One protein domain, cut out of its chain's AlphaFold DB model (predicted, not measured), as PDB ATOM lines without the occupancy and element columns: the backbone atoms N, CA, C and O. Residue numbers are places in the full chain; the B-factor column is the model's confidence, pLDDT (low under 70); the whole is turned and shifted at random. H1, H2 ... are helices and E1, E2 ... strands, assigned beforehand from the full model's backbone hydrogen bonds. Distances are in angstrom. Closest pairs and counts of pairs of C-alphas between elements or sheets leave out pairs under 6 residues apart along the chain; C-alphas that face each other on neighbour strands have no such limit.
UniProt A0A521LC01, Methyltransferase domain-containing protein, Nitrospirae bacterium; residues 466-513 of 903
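Overview. This is residues 466 to 513 of the 903 residues of the protein "Methyltransferase domain-containing protein" of Nitrospirae bacterium (UniProt A0A521LC01). Three short helices, H1, H2 and H3, their centres at the corners of a triangle, make half of this small rounded domain, and a two-stranded hairpin, E1 and E2, sits at one side. H2 packs on both H1 and H3 at steep angles, while H1 and H3 stay apart; E2 leads directly into H3, and the first and last printed residues come back near each other. The printed part has 48 residues with three named helices and two named strands, in the order H1 H2 E1 E2 H3, and the class is mixed, helices and strands. The sheet has the order E1 - E2, antiparallel. The whole is compact, with a radius of gyration of the C-alphas of 9.6 A and spans of 23 by 20 by 17 A.

Arrangement. Begin with H1, residues 466 to 473, and look next at H2, residues 477 to 482: they touch, and their closest C-alphas, those of Gln 466 and Ile 478, are 5.8 A apart. Their lines stand at a steep tilt of 48 degrees, opposite ways. Further on, E1, residues 489 to 492, and E2, residues 495 to 498, form a hairpin, antiparallel with 137 degrees between their directions. Look there for N 492 and O 495 at 2.8 A and N 490 and O 497 at 3.2 A, both within hydrogen-bond range. H3, residues 499 to 508, follows E2 directly, and its Ala 499 and Val 489 of E1 have the closest C-alphas of the two elements, 5.8 A apart. H3 touches H2 at a steep tilt of 64 degrees, the same way; their closest C-alphas, those of Ile 478 and Leu 503, are 6.2 A apart. H1 is apart from H3 and from E2, and H2 is apart from E2. In H1, H2 and H3, every O i to N i+4 pair is within hydrogen-bond range.

Along the chain. Find C-alpha 466 at (126.586, 109.578, 83.354); from there H1 runs 10.3 A to C-alpha 473. H2 goes from Leu 477 to Val 482, 8.7 A. E1 starts at C-alpha 489, at (116.675, 97.584, 92.359), and covers 9.0 A to Met 492; E2 covers 9.8 A from Phe 495 to Asp 498. H3, the longest helix, runs 13.7 A from Ala 499 to C-alpha 508 at (113.945, 114.227, 83.457).

Size, cuts and confidence. The two C-alphas farthest apart, those of His 483 and Gly 494, are 23.7 A apart, whereas those of Gln 466 and Asp 513 are 5.7 A apart. The printed part has no cut. The link from H2 to E1 is short, and the other three are tight. The mean pLDDT of the printed part is 89.5; look at residue 494 for the one value under 70.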
ATOM      1  N   GLN A 466     126.425 110.709  84.263       96.88
ATOM      2  CA  GLN A 466     126.586 109.578  83.354       96.88
ATOM      3  C   GLN A 466     128.038 109.104  83.304       96.88
ATOM      4  O   GLN A 466     128.291 107.917  83.499       96.88
ATOM      5  N   ALA A 467     128.998 110.017  83.122       94.94
ATOM      6  CA  ALA A 467     130.413 109.651  83.115       94.94
ATOM      7  C   ALA A 467     130.874 109.095  84.471       94.94
ATOM      8  O   ALA A 467     131.641 108.134  84.505       94.94
ATOM      9  N   THR A 468     130.372 109.647  85.580       92.62
ATOM     10  CA  THR A 468     130.673 109.143  86.931       92.62
ATOM     11  C   THR A 468     130.143 107.722  87.120       92.62
ATOM     12  O   THR A 468     130.877 106.837  87.559       92.62
ATOM     13  N   LEU A 469     128.882 107.470  86.752       90.75
ATOM     14  CA  LEU A 469     128.285 106.139  86.840       90.75
ATOM     15  C   LEU A 469     129.002 105.146  85.926       90.75
ATOM     16  O   LEU A 469     129.284 104.036  86.364       90.75
ATOM     17  N   LEU A 470     129.375 105.552  84.712       89.44
ATOM     18  CA  LEU A 470     130.168 104.728  83.804       89.44
ATOM     19  C   LEU A 470     131.546 104.402  84.396       89.44
ATOM     20  O   LEU A 470     131.982 103.259  84.333       89.44
ATOM     21  N   ALA A 471     132.222 105.367  85.020       82.62
ATOM     22  CA  ALA A 471     133.522 105.139  85.644       82.62
ATOM     23  C   ALA A 471     133.442 104.156  86.825       82.62
ATOM     24  O   ALA A 471     134.319 103.302  86.979       82.62
ATOM     25  N   VAL A 472     132.384 104.244  87.637       76.56
ATOM     26  CA  VAL A 472     132.202 103.403  88.830       76.56
ATOM     27  C   VAL A 472     131.644 102.019  88.484       76.56
ATOM     28  O   VAL A 472     132.159 101.012  88.966       76.56
ATOM     29  N   HIS A 473     130.611 101.954  87.644       77.00
ATOM     30  CA  HIS A 473     129.880 100.722  87.333       77.00
ATOM     31  C   HIS A 473     130.373 100.016  86.067       77.00
ATOM     32  O   HIS A 473     130.040  98.851  85.871       77.00
ATOM     33  N   GLN A 474     131.175 100.689  85.230       75.38
ATOM     34  CA  GLN A 474     131.616 100.203  83.913       75.38
ATOM     35  C   GLN A 474     130.441  99.907  82.961       75.38
ATOM     36  O   GLN A 474     130.578  99.161  81.996       75.38
ATOM     37  N   GLU A 475     129.291 100.538  83.218       82.44
ATOM     38  CA  GLU A 475     128.085 100.488  82.395       82.44
ATOM     39  C   GLU A 475     127.480 101.873  82.237       82.44
ATOM     40  O   GLU A 475     127.473 102.682  83.168       82.44
ATOM     41  N   ASP A 476     126.907 102.122  81.063       90.31
ATOM     42  CA  ASP A 476     126.176 103.351  80.800       90.31
ATOM     43  C   ASP A 476     124.726 103.249  81.298       90.31
ATOM     44  O   ASP A 476     123.783 103.101  80.523       90.31
ATOM     45  N   LEU A 477     124.542 103.346  82.616       92.31
ATOM     46  CA  LEU A 477     123.224 103.221  83.254       92.31
ATOM     47  C   LEU A 477     122.222 104.293  82.785       92.31
ATOM     48  O   LEU A 477     121.025 104.028  82.672       92.31
ATOM     49  N   ILE A 478     122.700 105.507  82.498       96.25
ATOM     50  CA  ILE A 478     121.863 106.586  81.955       96.25
ATOM     51  C   ILE A 478     121.468 106.257  80.514       96.25
ATOM     52  O   ILE A 478     120.293 106.371  80.164       96.25
ATOM     53  N   GLY A 479     122.427 105.823  79.691       95.31
ATOM     54  CA  GLY A 479     122.180 105.389  78.321       95.31
ATOM     55  C   GLY A 479     121.170 104.251  78.264       95.31
ATOM     56  O   GLY A 479     120.198 104.336  77.517       95.31
ATOM     57  N   ASP A 480     121.330 103.228  79.096       93.88
ATOM     58  CA  ASP A 480     120.405 102.100  79.211       93.88
ATOM     59  C   ASP A 480     118.975 102.551  79.512       93.88
ATOM     60  O   ASP A 480     118.032 102.153  78.820       93.88
ATOM     61  N   HIS A 481     118.810 103.435  80.499       95.75
ATOM     62  CA  HIS A 481     117.510 104.002  80.836       95.75
ATOM     63  C   HIS A 481     116.891 104.754  79.649       95.75
ATOM     64  O   HIS A 481     115.709 104.576  79.349       95.75
ATOM     65  N   VAL A 482     117.684 105.562  78.938       95.44
ATOM     66  CA  VAL A 482     117.237 106.297  77.742       95.44
ATOM     67  C   VAL A 482     116.808 105.342  76.618       95.44
ATOM     68  O   VAL A 482     115.864 105.649  75.890       95.44
ATOM     69  N   HIS A 483     117.425 104.162  76.511       96.56
ATOM     70  CA  HIS A 483     117.015 103.095  75.591       96.56
ATOM     71  C   HIS A 483     115.836 102.247  76.106       96.56
ATOM     72  O   HIS A 483     115.395 101.323  75.421       96.56
ATOM     73  N   GLY A 484     115.287 102.563  77.282       93.81
ATOM     74  CA  GLY A 484     114.132 101.882  77.868       93.81
ATOM     75  C   GLY A 484     114.467 100.598  78.630       93.81
ATOM     76  O   GLY A 484     113.555  99.835  78.955       93.81
ATOM     77  N   ILE A 485     115.743 100.347  78.932       93.94
ATOM     78  CA  ILE A 485     116.166  99.206  79.748       93.94
ATOM     79  C   ILE A 485     115.827  99.502  81.210       93.94
ATOM     80  O   ILE A 485     116.212 100.530  81.767       93.94
ATOM     81  N   ARG A 486     115.088  98.583  81.834       91.31
ATOM     82  CA  ARG A 486     114.719  98.642  83.252       91.31
ATOM     83  C   ARG A 486     115.682  97.772  84.049       91.31
ATOM     84  O   ARG A 486     115.873  96.604  83.715       91.31
ATOM     85  N   ARG A 487     116.281  98.346  85.087       85.44
ATOM     86  CA  ARG A 487     117.255  97.690  85.969       85.44
ATOM     87  C   ARG A 487     116.637  97.301  87.316       85.44
ATOM     88  O   ARG A 487     117.166  96.419  87.982       85.44
ATOM     89  N   GLY A 488     115.502  97.898  87.692       88.19
ATOM     90  CA  GLY A 488     114.858  97.658  88.984       88.19
ATOM     91  C   GLY A 488     115.738  98.112  90.151       88.19
ATOM     92  O   GLY A 488     116.341  99.184  90.098       88.19
ATOM     93  N   VAL A 489     115.814  97.295  91.205       81.31
ATOM     94  CA  VAL A 489     116.675  97.584  92.359       81.31
ATOM     95  C   VAL A 489     118.092  97.093  92.086       81.31
ATOM     96  O   VAL A 489     118.321  95.889  91.984       81.31
ATOM     97  N   ILE A 490     119.047  98.018  92.008       77.38
ATOM     98  CA  ILE A 490     120.476  97.711  91.847       77.38
ATOM     99  C   ILE A 490     121.298  98.480  92.871       77.38
ATOM    100  O   ILE A 490     120.820  99.423  93.505       77.38
ATOM    101  N   ASN A 491     122.570  98.111  92.986       73.00
ATOM    102  CA  ASN A 491     123.527  98.928  93.701       73.00
ATOM    103  C   ASN A 491     123.995 100.107  92.840       73.00
ATOM    104  O   ASN A 491     124.633  99.897  91.811       73.00
ATOM    105  N   MET A 492     123.728 101.331  93.286       78.31
ATOM    106  CA  MET A 492     124.216 102.559  92.672       78.31
ATOM    107  C   MET A 492     125.130 103.295  93.647       78.31
ATOM    108  O   MET A 492     124.714 103.640  94.753       78.31
ATOM    109  N   LEU A 493     126.390 103.504  93.249       75.81
ATOM    110  CA  LEU A 493     127.419 104.181  94.056       75.81
ATOM    111  C   LEU A 493     127.526 103.655  95.498       75.81
ATOM    112  O   LEU A 493     127.867 104.383  96.431       75.81
ATOM    113  N   GLY A 494     127.218 102.373  95.672       69.25
ATOM    114  CA  GLY A 494     127.289 101.691  96.943       69.25
ATOM    115  C   GLY A 494     125.977 101.470  97.685       69.25
ATOM    116  O   GLY A 494     125.957 100.703  98.646       69.25
ATOM    117  N   PHE A 495     124.849 101.975  97.193       74.44
ATOM    118  CA  PHE A 495     123.556 101.823  97.868       74.44
ATOM    119  C   PHE A 495     122.538 101.108  96.997       74.44
ATOM    120  O   PHE A 495     122.486 101.324  95.791       74.44
ATOM    121  N   ASN A 496     121.739 100.227  97.602       74.56
ATOM    122  CA  ASN A 496     120.637  99.590  96.888       74.56
ATOM    123  C   ASN A 496     119.491 100.575  96.762       74.56
ATOM    124  O   ASN A 496     118.943 101.013  97.775       74.56
ATOM    125  N   ILE A 497     119.142 100.900  95.525       83.38
ATOM    126  CA  ILE A 497     118.085 101.853  95.219       83.38
ATOM    127  C   ILE A 497     117.179 101.358  94.111       83.38
ATOM    128  O   ILE A 497     117.598 100.529  93.305       83.38
ATOM    129  N   ASP A 498     115.974 101.922  94.027       90.25
ATOM    130  CA  ASP A 498     115.192 101.885  92.795       90.25
ATOM    131  C   ASP A 498     115.915 102.710  91.719       90.25
ATOM    132  O   ASP A 498     115.744 103.928  91.604       90.25
ATOM    133  N   ALA A 499     116.770 102.046  90.937       91.00
ATOM    134  CA  ALA A 499     117.543 102.723  89.907       91.00
ATOM    135  C   ALA A 499     116.666 103.210  88.766       91.00
ATOM    136  O   ALA A 499     116.995 104.219  88.150       91.00
ATOM    137  N   ASP A 500     115.538 102.557  88.499       94.38
ATOM    138  CA  ASP A 500     114.633 103.034  87.466       94.38
ATOM    139  C   ASP A 500     114.052 104.403  87.837       94.38
ATOM    140  O   ASP A 500     113.993 105.296  86.989       94.38
ATOM    141  N   GLY A 501     113.637 104.576  89.097       95.50
ATOM    142  CA  GLY A 501     113.163 105.853  89.629       95.50
ATOM    143  C   GLY A 501     114.261 106.918  89.661       95.50
ATOM    144  O   GLY A 501     114.052 108.041  89.195       95.50
ATOM    145  N   TRP A 502     115.450 106.552  90.141       96.38
ATOM    146  CA  TRP A 502     116.586 107.467  90.254       96.38
ATOM    147  C   TRP A 502     117.096 107.951  88.890       96.38
ATOM    148  O   TRP A 502     117.277 109.153  88.685       96.38
ATOM    149  N   LEU A 503     117.284 107.040  87.925       97.38
ATOM    150  CA  LEU A 503     117.749 107.368  86.570       97.38
ATOM    151  C   LEU A 503     116.704 108.197  85.816       97.38
ATOM    152  O   LEU A 503     117.060 109.164  85.139       97.38
ATOM    153  N   ALA A 504     115.415 107.875  85.986       97.56
ATOM    154  CA  ALA A 504     114.327 108.665  85.419       97.56
ATOM    155  C   ALA A 504     114.334 110.105  85.943       97.56
ATOM    156  O   ALA A 504     114.183 111.038  85.150       97.56
ATOM    157  N   ASP A 505     114.525 110.304  87.252       98.31
ATOM    158  CA  ASP A 505     114.667 111.638  87.839       98.31
ATOM    159  C   ASP A 505     115.899 112.364  87.287       98.31
ATOM    160  O   ASP A 505     115.775 113.485  86.791       98.31
ATOM    161  N   ALA A 506     117.064 111.709  87.279       97.81
ATOM    162  CA  ALA A 506     118.309 112.302  86.801       97.81
ATOM    163  C   ALA A 506     118.204 112.796  85.347       97.81
ATOM    164  O   ALA A 506     118.663 113.897  85.026       97.81
ATOM    165  N   VAL A 507     117.562 112.028  84.462       98.06
ATOM    166  CA  VAL A 507     117.333 112.428  83.066       98.06
ATOM    167  C   VAL A 507     116.271 113.523  82.975       98.06
ATOM    168  O   VAL A 507     116.521 114.578  82.388       98.06
ATOM    169  N   LYS A 508     115.095 113.315  83.579       97.94
ATOM    170  CA  LYS A 508     113.945 114.227  83.457       97.94
ATOM    171  C   LYS A 508     114.216 115.602  84.065       97.94
ATOM    172  O   LYS A 508     113.820 116.612  83.482       97.94
ATOM    173  N   ALA A 509     114.875 115.655  85.217       97.69
ATOM    174  CA  ALA A 509     115.231 116.898  85.895       97.69
ATOM    175  C   ALA A 509     116.507 117.549  85.321       97.69
ATOM    176  O   ALA A 509     116.865 118.664  85.710       97.69
ATOM    177  N   GLY A 510     117.169 116.897  84.357       97.44
ATOM    178  CA  GLY A 510     118.348 117.423  83.681       97.44
ATOM    179  C   GLY A 510     119.557 117.509  84.606       97.44
ATOM    180  O   GLY A 510     120.130 118.588  84.749       97.44
ATOM    181  N   TYR A 511     119.899 116.389  85.243       98.06
ATOM    182  CA  TYR A 511     121.132 116.160  86.002       98.06
ATOM    183  C   TYR A 511     122.106 115.204  85.299       98.06
ATOM    184  O   TYR A 511     123.282 115.182  85.648       98.06
ATOM    185  N   ALA A 512     121.609 114.414  84.346       96.88
ATOM    186  CA  ALA A 512     122.276 113.224  83.830       96.88
ATOM    187  C   ALA A 512     123.647 113.465  83.174       96.88
ATOM    188  O   ALA A 512     124.558 112.674  83.388       96.88
ATOM    189  N   ASP A 513     123.793 114.528  82.379       96.62
ATOM    190  CA  ASP A 513     124.939 114.700  81.478       96.62
ATOM    191  C   ASP A 513     125.682 116.034  81.700       96.62
ATOM    192  O   ASP A 513     125.119 117.010  82.217       96.62
TER     193      ASP A 513